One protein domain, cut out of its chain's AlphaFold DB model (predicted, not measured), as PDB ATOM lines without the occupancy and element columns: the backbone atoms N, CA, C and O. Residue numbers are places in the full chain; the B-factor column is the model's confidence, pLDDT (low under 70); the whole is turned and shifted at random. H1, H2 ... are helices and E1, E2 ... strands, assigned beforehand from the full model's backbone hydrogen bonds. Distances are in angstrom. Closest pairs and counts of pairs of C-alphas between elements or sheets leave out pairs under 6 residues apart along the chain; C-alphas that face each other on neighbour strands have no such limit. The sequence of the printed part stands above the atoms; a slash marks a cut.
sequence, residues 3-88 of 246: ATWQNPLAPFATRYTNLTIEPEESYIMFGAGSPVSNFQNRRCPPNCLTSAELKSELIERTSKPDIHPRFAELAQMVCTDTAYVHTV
ATOM      1  N   ALA A   3     162.768 190.261  65.386       65.25
ATOM      2  CA  ALA A   3     162.816 190.033  63.945       65.25
ATOM      3  C   ALA A   3     163.858 190.975  63.343       65.25
ATOM      4  O   ALA A   3     163.932 192.140  63.736       65.25
ATOM      5  N   THR A   4     164.675 190.465  62.429       71.69
ATOM      6  CA  THR A   4     165.791 191.204  61.833       71.69
ATOM      7  C   THR A   4     165.619 191.261  60.326       71.69
ATOM      8  O   THR A   4     165.350 190.235  59.702       71.69
ATOM      9  N   TRP A   5     165.823 192.438  59.746       73.81
ATOM     10  CA  TRP A   5     166.011 192.591  58.310       73.81
ATOM     11  C   TRP A   5     167.361 193.253  58.054       73.81
ATOM     12  O   TRP A   5     167.754 194.173  58.774       73.81
ATOM     13  N   GLN A   6     168.075 192.754  57.049       75.31
ATOM     14  CA  GLN A   6     169.403 193.226  56.693       75.31
ATOM     15  C   GLN A   6     169.397 193.706  55.243       75.31
ATOM     16  O   GLN A   6     169.105 192.926  54.333       75.31
ATOM     17  N   ASN A   7     169.736 194.976  55.025       73.75
ATOM     18  CA  ASN A   7     169.936 195.509  53.684       73.75
ATOM     19  C   ASN A   7     171.201 194.867  53.076       73.75
ATOM     20  O   ASN A   7     172.281 195.005  53.655       73.75
ATOM     21  N   PRO A   8     171.124 194.210  51.903       79.75
ATOM     22  CA  PRO A   8     172.285 193.581  51.270       79.75
ATOM     23  C   PRO A   8     173.378 194.576  50.841       79.75
ATOM     24  O   PRO A   8     174.537 194.192  50.717       79.75
ATOM     25  N   LEU A   9     173.029 195.845  50.619       80.06
ATOM     26  CA  LEU A   9     173.955 196.920  50.243       80.06
ATOM     27  C   LEU A   9     174.523 197.664  51.460       80.06
ATOM     28  O   LEU A   9     175.611 198.230  51.387       80.06
ATOM     29  N   ALA A  10     173.790 197.659  52.573       76.00
ATOM     30  CA  ALA A  10     174.147 198.331  53.819       76.00
ATOM     31  C   ALA A  10     173.813 197.420  55.017       76.00
ATOM     32  O   ALA A  10     172.845 197.664  55.748       76.00
ATOM     33  N   PRO A  11     174.601 196.347  55.226       71.94
ATOM     34  CA  PRO A  11     174.269 195.274  56.164       71.94
ATOM     35  C   PRO A  11     174.169 195.717  57.625       71.94
ATOM     36  O   PRO A  11     173.646 194.976  58.454       71.94
ATOM     37  N   PHE A  12     174.670 196.907  57.948       69.88
ATOM     38  CA  PHE A  12     174.580 197.500  59.272       69.88
ATOM     39  C   PHE A  12     174.242 198.979  59.136       69.88
ATOM     40  O   PHE A  12     174.782 199.667  58.265       69.88
ATOM     41  N   ALA A  13     173.376 199.471  60.021       68.44
ATOM     42  CA  ALA A  13     173.183 200.901  60.178       68.44
ATOM     43  C   ALA A  13     174.519 201.532  60.605       68.44
ATOM     44  O   ALA A  13     175.158 201.086  61.559       68.44
ATOM     45  N   THR A  14     174.963 202.554  59.877       69.62
ATOM     46  CA  THR A  14     176.220 203.269  60.177       69.62
ATOM     47  C   THR A  14     176.018 204.394  61.186       69.62
ATOM     48  O   THR A  14     176.982 205.000  61.656       69.62
ATOM     49  N   ARG A  15     174.759 204.687  61.521       69.62
ATOM     50  CA  ARG A  15     174.349 205.713  62.471       69.62
ATOM     51  C   ARG A  15     173.243 205.160  63.351       69.62
ATOM     52  O   ARG A  15     172.388 204.414  62.896       69.62
ATOM     53  N   TYR A  16     173.280 205.549  64.618       70.38
ATOM     54  CA  TYR A  16     172.177 205.343  65.540       70.38
ATOM     55  C   TYR A  16     171.456 206.674  65.737       70.38
ATOM     56  O   TYR A  16     172.082 207.689  66.046       70.38
ATOM     57  N   THR A  17     170.141 206.656  65.577       77.00
ATOM     58  CA  THR A  17     169.241 207.758  65.912       77.00
ATOM     59  C   THR A  17     168.145 207.209  66.814       77.00
ATOM     60  O   THR A  17     167.766 206.048  66.718       77.00
ATOM     61  N   ASN A  18     167.672 208.027  67.749       72.81
ATOM     62  CA  ASN A  18     166.584 207.663  68.653       72.81
ATOM     63  C   ASN A  18     165.206 208.073  68.114       72.81
ATOM     64  O   ASN A  18     164.205 207.827  68.792       72.81
ATOM     65  N   LEU A  19     165.160 208.732  66.953       75.00
ATOM     66  CA  LEU A  19     163.937 209.262  66.368       75.00
ATOM     67  C   LEU A  19     163.389 208.296  65.330       75.00
ATOM     68  O   LEU A  19     162.479 207.579  65.718       75.00
ATOM     69  N   THR A  20     163.984 208.230  64.133       76.88
ATOM     70  CA  THR A  20     163.436 207.588  62.921       76.88
ATOM     71  C   THR A  20     164.384 206.536  62.348       76.88
ATOM     72  O   THR A  20     165.593 206.675  62.484       76.88
ATOM     73  N   ILE A  21     163.855 205.516  61.670       80.56
ATOM     74  CA  ILE A  21     164.634 204.560  60.864       80.56
ATOM     75  C   ILE A  21     164.278 204.788  59.395       80.56
ATOM     76  O   ILE A  21     163.093 204.764  59.055       80.56
ATOM     77  N   GLU A  22     165.276 205.002  58.536       79.81
ATOM     78  CA  GLU A  22     165.031 205.137  57.096       79.81
ATOM     79  C   GLU A  22     164.675 203.772  56.471       79.81
ATOM     80  O   GLU A  22     165.200 202.744  56.913       79.81
ATOM     81  N   PRO A  23     163.805 203.710  55.443       76.81
ATOM     82  CA  PRO A  23     163.354 202.446  54.843       76.81
ATOM     83  C   PRO A  23     164.481 201.536  54.337       76.81
ATOM     84  O   PRO A  23     164.318 200.317  54.266       76.81
ATOM     85  N   GLU A  24     165.615 202.119  53.961       77.12
ATOM     86  CA  GLU A  24     166.780 201.421  53.433       77.12
ATOM     87  C   GLU A  24     167.733 200.942  54.536       77.12
ATOM     88  O   GLU A  24     168.678 200.205  54.252       77.12
ATOM     89  N   GLU A  25     167.540 201.326  55.795       79.88
ATOM     90  CA  GLU A  25     168.443 200.942  56.876       79.88
ATOM     91  C   GLU A  25     168.111 199.564  57.456       79.88
ATOM     92  O   GLU A  25     166.958 199.175  57.638       79.88
ATOM     93  N   SER A  26     169.157 198.800  57.778       81.00
ATOM     94  CA  SER A  26     169.005 197.532  58.495       81.00
ATOM     95  C   SER A  26     168.466 197.793  59.903       81.00
ATOM     96  O   SER A  26     169.025 198.609  60.637       81.00
ATOM     97  N   TYR A  27     167.425 197.064  60.309       82.56
ATOM     98  CA  TYR A  27     166.762 197.281  61.593       82.56
ATOM     99  C   TYR A  27     166.464 195.986  62.344       82.56
ATOM    100  O   TYR A  27     166.358 194.887  61.789       82.56
ATOM    101  N   ILE A  28     166.289 196.151  63.654       82.94
ATOM    102  CA  ILE A  28     165.827 195.109  64.562       82.94
ATOM    103  C   ILE A  28     164.467 195.534  65.100       82.94
ATOM    104  O   ILE A  28     164.342 196.565  65.759       82.94
ATOM    105  N   MET A  29     163.446 194.715  64.862       86.12
ATOM    106  CA  MET A  29     162.152 194.894  65.503       86.12
ATOM    107  C   MET A  29     162.185 194.251  66.885       86.12
ATOM    108  O   MET A  29     162.378 193.038  67.025       86.12
ATOM    109  N   PHE A  30     161.950 195.070  67.904       88.69
ATOM    110  CA  PHE A  30     161.846 194.633  69.284       88.69
ATOM    111  C   PHE A  30     160.424 194.850  69.801       88.69
ATOM    112  O   PHE A  30     159.899 195.959  69.768       88.69
ATOM    113  N   GLY A  31     159.783 193.780  70.275       87.25
ATOM    114  CA  GLY A  31     158.399 193.844  70.738       87.25
ATOM    115  C   GLY A  31     158.103 192.933  71.924       87.25
ATOM    116  O   GLY A  31     158.592 191.797  71.999       87.25
ATOM    117  N   ALA A  32     157.238 193.422  72.815       86.38
ATOM    118  CA  ALA A  32     156.696 192.692  73.956       86.38
ATOM    119  C   ALA A  32     155.179 192.496  73.798       86.38
ATOM    120  O   ALA A  32     154.427 193.459  73.662       86.38
ATOM    121  N   GLY A  33     154.725 191.241  73.837       82.94
ATOM    122  CA  GLY A  33     153.306 190.887  73.773       82.94
ATOM    123  C   GLY A  33     152.751 190.526  75.149       82.94
ATOM    124  O   GLY A  33     153.379 189.774  75.891       82.94
ATOM    125  N   SER A  34     151.570 191.039  75.491       79.31
ATOM    126  CA  SER A  34     150.857 190.690  76.724       79.31
ATOM    127  C   SER A  34     149.346 190.924  76.578       79.31
ATOM    128  O   SER A  34     148.918 191.626  75.655       79.31
ATOM    129  N   PRO A  35     148.515 190.352  77.470       83.94
ATOM    130  CA  PRO A  35     147.118 190.753  77.590       83.94
ATOM    131  C   PRO A  35     146.987 192.261  77.834       83.94
ATOM    132  O   PRO A  35     147.800 192.855  78.542       83.94
ATOM    133  N   VAL A  36     145.921 192.874  77.311       84.88
ATOM    134  CA  VAL A  36     145.650 194.317  77.476       84.88
ATOM    135  C   VAL A  36     145.591 194.728  78.953       84.88
ATOM    136  O   VAL A  36     146.035 195.814  79.308       84.88
ATOM    137  N   SER A  37     145.129 193.837  79.834       84.94
ATOM    138  CA  SER A  37     145.100 194.046  81.288       84.94
ATOM    139  C   SER A  37     146.471 194.300  81.923       84.94
ATOM    140  O   SER A  37     146.531 194.795  83.047       84.94
ATOM    141  N   ASN A  38     147.557 193.946  81.229       86.00
ATOM    142  CA  ASN A  38     148.927 194.054  81.724       86.00
ATOM    143  C   ASN A  38     149.594 195.391  81.351       86.00
ATOM    144  O   ASN A  38     150.768 195.569  81.667       86.00
ATOM    145  N   PHE A  39     148.887 196.300  80.669       88.31
ATOM    146  CA  PHE A  39     149.340 197.682  80.504       88.31
ATOM    147  C   PHE A  39     149.280 198.418  81.844       88.31
ATOM    148  O   PHE A  39     148.288 198.326  82.575       88.31
ATOM    149  N   GLN A  40     150.365 199.117  82.167       87.12
ATOM    150  CA  GLN A  40     150.516 199.842  83.426       87.12
ATOM    151  C   GLN A  40     149.843 201.211  83.331       87.12
ATOM    152  O   GLN A  40     149.062 201.602  84.199       87.12
ATOM    153  N   ASN A  41     150.074 201.897  82.217       88.00
ATOM    154  CA  ASN A  41     149.413 203.117  81.824       88.00
ATOM    155  C   ASN A  41     147.958 202.814  81.447       88.00
ATOM    156  O   ASN A  41     147.654 202.229  80.405       88.00
ATOM    157  N   ARG A  42     147.048 203.233  82.332       89.69
ATOM    158  CA  ARG A  42     145.592 203.097  82.183       89.69
ATOM    159  C   ARG A  42     144.900 204.412  81.822       89.69
ATOM    160  O   ARG A  42     143.677 204.486  81.905       89.69
ATOM    161  N   ARG A  43     145.656 205.448  81.434       92.19
ATOM    162  CA  ARG A  43     145.115 206.768  81.064       92.19
ATOM    163  C   ARG A  43     144.093 206.661  79.931       92.19
ATOM    164  O   ARG A  43     143.082 207.354  79.936       92.19
ATOM    165  N   CYS A  44     144.370 205.801  78.957       89.75
ATOM    166  CA  CYS A  44     143.514 205.530  77.811       89.75
ATOM    167  C   CYS A  44     143.747 204.099  77.299       89.75
ATOM    168  O   CYS A  44     144.698 203.440  77.728       89.75
ATOM    169  N   PRO A  45     142.915 203.601  76.368       89.75
ATOM    170  CA  PRO A  45     143.195 202.354  75.665       89.75
ATOM    171  C   PRO A  45     144.611 202.341  75.046       89.75
ATOM    172  O   PRO A  45     145.077 203.398  74.612       89.75
ATOM    173  N   PRO A  46     145.294 201.179  74.952       90.12
ATOM    174  CA  PRO A  46     146.683 201.107  74.480       90.12
ATOM    175  C   PRO A  46     146.944 201.711  73.097       90.12
ATOM    176  O   PRO A  46     148.028 202.216  72.834       90.12
ATOM    177  N   ASN A  47     145.950 201.678  72.209       90.69
ATOM    178  CA  ASN A  47     146.018 202.267  70.870       90.69
ATOM    179  C   ASN A  47     145.942 203.804  70.862       90.69
ATOM    180  O   ASN A  47     146.134 204.405  69.812       90.69
ATOM    181  N   CYS A  48     145.642 204.429  72.001       92.25
ATOM    182  CA  CYS A  48     145.596 205.882  72.176       92.25
ATOM    183  C   CYS A  48     146.806 206.421  72.964       92.25
ATOM    184  O   CYS A  48     146.849 207.612  73.290       92.25
ATOM    185  N   LEU A  49     147.758 205.554  73.320       93.50
ATOM    186  CA  LEU A  49     149.018 205.959  73.934       93.50
ATOM    187  C   LEU A  49     149.933 206.580  72.876       93.50
ATOM    188  O   LEU A  49     149.974 206.140  71.729       93.50
ATOM    189  N   THR A  50     150.678 207.602  73.278       94.50
ATOM    190  CA  THR A  50     151.720 208.207  72.445       94.50
ATOM    191  C   THR A  50     152.905 207.257  72.293       94.50
ATOM    192  O   THR A  50     153.163 206.430  73.169       94.50
ATOM    193  N   SER A  51     153.693 207.399  71.229       93.44
ATOM    194  CA  SER A  51     154.867 206.546  71.003       93.44
ATOM    195  C   SER A  51     155.891 206.628  72.149       93.44
ATOM    196  O   SER A  51     156.522 205.632  72.502       93.44
ATOM    197  N   ALA A  52     155.990 207.785  72.815       93.31
ATOM    198  CA  ALA A  52     156.789 207.955  74.029       93.31
ATOM    199  C   ALA A  52     156.247 207.124  75.206       93.31
ATOM    200  O   ALA A  52     157.008 206.386  75.829       93.31
ATOM    201  N   GLU A  53     154.936 207.177  75.471       94.81
ATOM    202  CA  GLU A  53     154.292 206.344  76.502       94.81
ATOM    203  C   GLU A  53     154.448 204.845  76.198       94.81
ATOM    204  O   GLU A  53     154.677 204.049  77.107       94.81
ATOM    205  N   LEU A  54     154.376 204.454  74.922       94.06
ATOM    206  CA  LEU A  54     154.580 203.072  74.483       94.06
ATOM    207  C   LEU A  54     156.018 202.592  74.687       94.06
ATOM    208  O   LEU A  54     156.234 201.460  75.124       94.06
ATOM    209  N   LYS A  55     157.008 203.447  74.415       93.31
ATOM    210  CA  LYS A  55     158.410 203.136  74.706       93.31
ATOM    211  C   LYS A  55     158.643 202.997  76.214       93.31
ATOM    212  O   LYS A  55     159.315 202.056  76.629       93.31
ATOM    213  N   SER A  56     158.054 203.868  77.035       93.88
ATOM    214  CA  SER A  56     158.114 203.753  78.500       93.88
ATOM    215  C   SER A  56     157.515 202.436  79.001       93.88
ATOM    216  O   SER A  56     158.157 201.742  79.787       93.88
ATOM    217  N   GLU A  57     156.346 202.044  78.486       93.38
ATOM    218  CA  GLU A  57     155.725 200.739  78.762       93.38
ATOM    219  C   GLU A  57     156.651 199.568  78.419       93.38
ATOM    220  O   GLU A  57     156.764 198.609  79.185       93.38
ATOM    221  N   LEU A  58     157.318 199.630  77.264       92.56
ATOM    222  CA  LEU A  58     158.245 198.591  76.829       92.56
ATOM    223  C   LEU A  58     159.449 198.487  77.770       92.56
ATOM    224  O   LEU A  58     159.741 197.386  78.237       92.56
ATOM    225  N   ILE A  59     160.091 199.618  78.089       93.25
ATOM    226  CA  ILE A  59     161.237 199.687  79.008       93.25
ATOM    227  C   ILE A  59     160.860 199.094  80.361       93.25
ATOM    228  O   ILE A  59     161.538 198.191  80.849       93.25
ATOM    229  N   GLU A  60     159.759 199.552  80.948       92.00
ATOM    230  CA  GLU A  60     159.327 199.113  82.271       92.00
ATOM    231  C   GLU A  60     159.078 197.602  82.321       92.00
ATOM    232  O   GLU A  60     159.500 196.914  83.253       92.00
ATOM    233  N   ARG A  61     158.453 197.052  81.277       89.31
ATOM    234  CA  ARG A  61     158.213 195.610  81.178       89.31
ATOM    235  C   ARG A  61     159.495 194.813  81.055       89.31
ATOM    236  O   ARG A  61     159.542 193.722  81.606       89.31
ATOM    237  N   THR A  62     160.483 195.316  80.324       91.88
ATOM    238  CA  THR A  62     161.762 194.628  80.099       91.88
ATOM    239  C   THR A  62     162.754 194.781  81.245       91.88
ATOM    240  O   THR A  62     163.688 193.994  81.329       91.88
ATOM    241  N   SER A  63     162.538 195.747  82.138       91.25
ATOM    242  CA  SER A  63     163.383 196.011  83.310       91.25
ATOM    243  C   SER A  63     163.021 195.167  84.537       91.25
ATOM    244  O   SER A  63     163.533 195.416  85.628       91.25
ATOM    245  N   LYS A  64     162.114 194.192  84.404       89.31
ATOM    246  CA  LYS A  64     161.745 193.325  85.528       89.31
ATOM    247  C   LYS A  64     162.929 192.436  85.948       89.31
ATOM    248  O   LYS A  64     163.679 192.003  85.075       89.31
ATOM    249  N   PRO A  65     163.086 192.118  87.250       85.31
ATOM    250  CA  PRO A  65     164.251 191.382  87.760       85.31
ATOM    251  C   PRO A  65     164.492 190.004  87.125       85.31
ATOM    252  O   PRO A  65     165.608 189.499  87.140       85.31
ATOM    253  N   ASP A  66     163.445 189.379  86.592       83.88
ATOM    254  CA  ASP A  66     163.452 188.063  85.954       83.88
ATOM    255  C   ASP A  66     163.750 188.109  84.443       83.88
ATOM    256  O   ASP A  66     163.778 187.070  83.780       83.88
ATOM    257  N   ILE A  67     163.977 189.300  83.887       86.19
ATOM    258  CA  ILE A  67     164.282 189.520  82.473       86.19
ATOM    259  C   ILE A  67     165.740 189.954  82.335       86.19
ATOM    260  O   ILE A  67     166.247 190.782  83.086       86.19
ATOM    261  N   HIS A  68     166.433 189.387  81.346       89.00
ATOM    262  CA  HIS A  68     167.836 189.704  81.106       89.00
ATOM    263  C   HIS A  68     168.023 191.210  80.804       89.00
ATOM    264  O   HIS A  68     167.341 191.728  79.914       89.00
ATOM    265  N   PRO A  69     168.982 191.909  81.445       90.19
ATOM    266  CA  PRO A  69     169.117 193.372  81.372       90.19
ATOM    267  C   PRO A  69     169.303 193.921  79.949       90.19
ATOM    268  O   PRO A  69     168.792 194.990  79.630       90.19
ATOM    269  N   ARG A  70     169.927 193.151  79.046       91.38
ATOM    270  CA  ARG A  70     170.027 193.497  77.612       91.38
ATOM    271  C   ARG A  70     168.685 193.787  76.933       91.38
ATOM    272  O   ARG A  70     168.654 194.529  75.961       91.38
ATOM    273  N   PHE A  71     167.570 193.227  77.407       91.38
ATOM    274  CA  PHE A  71     166.257 193.578  76.859       91.38
ATOM    275  C   PHE A  71     165.835 194.998  77.234       91.38
ATOM    276  O   PHE A  71     165.237 195.679  76.407       91.38
ATOM    277  N   ALA A  72     166.174 195.456  78.441       90.69
ATOM    278  CA  ALA A  72     165.961 196.841  78.846       90.69
ATOM    279  C   ALA A  72     166.879 197.794  78.068       90.69
ATOM    280  O   ALA A  72     166.423 198.847  77.629       90.69
ATOM    281  N   GLU A  73     168.132 197.402  77.817       91.62
ATOM    282  CA  GLU A  73     169.047 198.153  76.941       91.62
ATOM    283  C   GLU A  73     168.478 198.276  75.517       91.62
ATOM    284  O   GLU A  73     168.384 199.377  74.977       91.62
ATOM    285  N   LEU A  74     168.005 197.169  74.928       91.12
ATOM    286  CA  LEU A  74     167.333 197.184  73.624       91.12
ATOM    287  C   LEU A  74     166.088 198.081  73.635       91.12
ATOM    288  O   LEU A  74     165.907 198.871  72.713       91.12
ATOM    289  N   ALA A  75     165.257 198.013  74.682       92.06
ATOM    290  CA  ALA A  75     164.071 198.860  74.825       92.06
ATOM    291  C   ALA A  75     164.421 200.357  74.870       92.06
ATOM    292  O   ALA A  75     163.727 201.181  74.268       92.06
ATOM    293  N   GLN A  76     165.510 200.717  75.553       91.19
ATOM    294  CA  GLN A  76     166.008 202.094  75.601       91.19
ATOM    295  C   GLN A  76     166.484 202.576  74.224       91.19
ATOM    296  O   GLN A  76     166.284 203.750  73.893       91.19
ATOM    297  N   MET A  77     167.030 201.673  73.405       89.56
ATOM    298  CA  MET A  77     167.513 201.973  72.055       89.56
ATOM    299  C   MET A  77     166.419 202.028  70.975       89.56
ATOM    300  O   MET A  77     166.692 202.432  69.851       89.56
ATOM    301  N   VAL A  78     165.170 201.653  71.273       89.75
ATOM    302  CA  VAL A  78     164.076 201.706  70.282       89.75
ATOM    303  C   VAL A  78     163.848 203.140  69.789       89.75
ATOM    304  O   VAL A  78     163.693 204.057  70.598       89.75
ATOM    305  N   CYS A  79     163.774 203.332  68.472       90.19
ATOM    306  CA  CYS A  79     163.410 204.605  67.849       90.19
ATOM    307  C   CYS A  79     161.993 205.018  68.268       90.19
ATOM    308  O   CYS A  79     161.040 204.262  68.077       90.19
ATOM    309  N   THR A  80     161.843 206.183  68.899       87.88
ATOM    310  CA  THR A  80     160.588 206.545  69.570       87.88
ATOM    311  C   THR A  80     159.434 206.724  68.592       87.88
ATOM    312  O   THR A  80     158.326 206.325  68.939       87.88
ATOM    313  N   ASP A  81     159.648 207.268  67.393       88.88
ATOM    314  CA  ASP A  81     158.551 207.469  66.433       88.88
ATOM    315  C   ASP A  81     158.028 206.155  65.824       88.88
ATOM    316  O   ASP A  81     156.872 206.080  65.410       88.88
ATOM    317  N   THR A  82     158.835 205.092  65.882       87.31
ATOM    318  CA  THR A  82     158.491 203.755  65.388       87.31
ATOM    319  C   THR A  82     157.690 202.923  66.390       87.31
ATOM    320  O   THR A  82     157.252 201.821  66.064       87.31
ATOM    321  N   ALA A  83     157.492 203.401  67.624       90.88
ATOM    322  CA  ALA A  83     156.771 202.644  68.641       90.88
ATOM    323  C   ALA A  83     155.255 202.675  68.382       90.88
ATOM    324  O   ALA A  83     154.611 203.719  68.486       90.88
ATOM    325  N   TYR A  84     154.674 201.506  68.105       90.94
ATOM    326  CA  TYR A  84     153.233 201.324  67.920       90.94
ATOM    327  C   TYR A  84     152.709 200.118  68.703       90.94
ATOM    328  O   TYR A  84     153.447 199.205  69.078       90.94
ATOM    329  N   VAL A  85     151.393 200.098  68.931       91.38
ATOM    330  CA  VAL A  85     150.692 198.941  69.496       91.38
ATOM    331  C   VAL A  85     149.858 198.272  68.424       91.38
ATOM    332  O   VAL A  85     148.969 198.878  67.831       91.38
ATOM    333  N   HIS A  86     150.088 196.975  68.248       87.25
ATOM    334  CA  HIS A  86     149.224 196.118  67.457       87.25
ATOM    335  C   HIS A  86     148.341 195.268  68.379       87.25
ATOM    336  O   HIS A  86     148.821 194.381  69.088       87.25
ATOM    337  N   THR A  87     147.031 195.529  68.371       84.00
ATOM    338  CA  THR A  87     146.076 194.741  69.161       84.00
ATOM    339  C   THR A  87     145.665 193.494  68.392       84.00
ATOM    340  O   THR A  87     144.903 193.566  67.433       84.00
ATOM    341  N   VAL A  88     146.119 192.329  68.852       77.69
ATOM    342  CA  VAL A  88     145.673 191.045  68.302       77.69
ATOM    343  C   VAL A  88     144.292 190.712  68.860       77.69
ATOM    344  O   VAL A  88     144.131 190.499  70.063       77.69
TER     345      VAL A  88
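Overview. This is residues 3 to 88 of the 246 residues of an uncharacterized protein of Pseudogymnoascus sp. VKM F-4520 (FW-2644) (UniProt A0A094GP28). Little regular structure is found here: a helical hairpin, H1 and H2 side by side, follows a small two-stranded hairpin, E1 and E2, with one long loop, residues 6 to 26, between the two strands and another, residues 31 to 50, between E2 and H1. The 86 printed residues hold E1, E2, H1 and H2 in that order, an antiparallel sheet E1 - E2, class mixed, with only 28 residues in named elements. The whole is only just compact, close to loose, with a radius of gyration of the C-alphas of 14.0 A and spans of 43 by 28 by 22 A.

Arrangement. Look first at E1, residues 3 to 5, and E2, residues 27 to 30, antiparallel at 170 degrees; N 29 and O 3 are within hydrogen-bond range at 2.9 A. The closest C-alphas of E2 and H2, residues 69 to 77, are those of Phe 30 and Ala 75, 7.3 A apart. H2 and H1, residues 51 to 62, touch, closest at the C-alphas of Thr 62 and Ala 72, 4.9 A, with a shallow tilt of 8 degrees, opposite ways. In both helices every O i to N i+4 pair is within hydrogen-bond range. E1 is apart from H1 and H2.

Along the chain. Find C-alpha 3 at (162.816, 190.033, 63.945), where E1 begins; E2 spans 9.5 A. H1 runs 16.5 A from C-alpha 51, and H2 runs 12.8 A to C-alpha 77 at (167.513, 201.973, 72.055).

Size, cuts and confidence. The C-alphas farthest apart, Leu 9 and Arg 43, are 43.3 A apart. Links E1 to E2 and E2 to H1 are long, and the printed part has no cut. Look for pLDDT under 70 at residue 3 and residues 12 to 15.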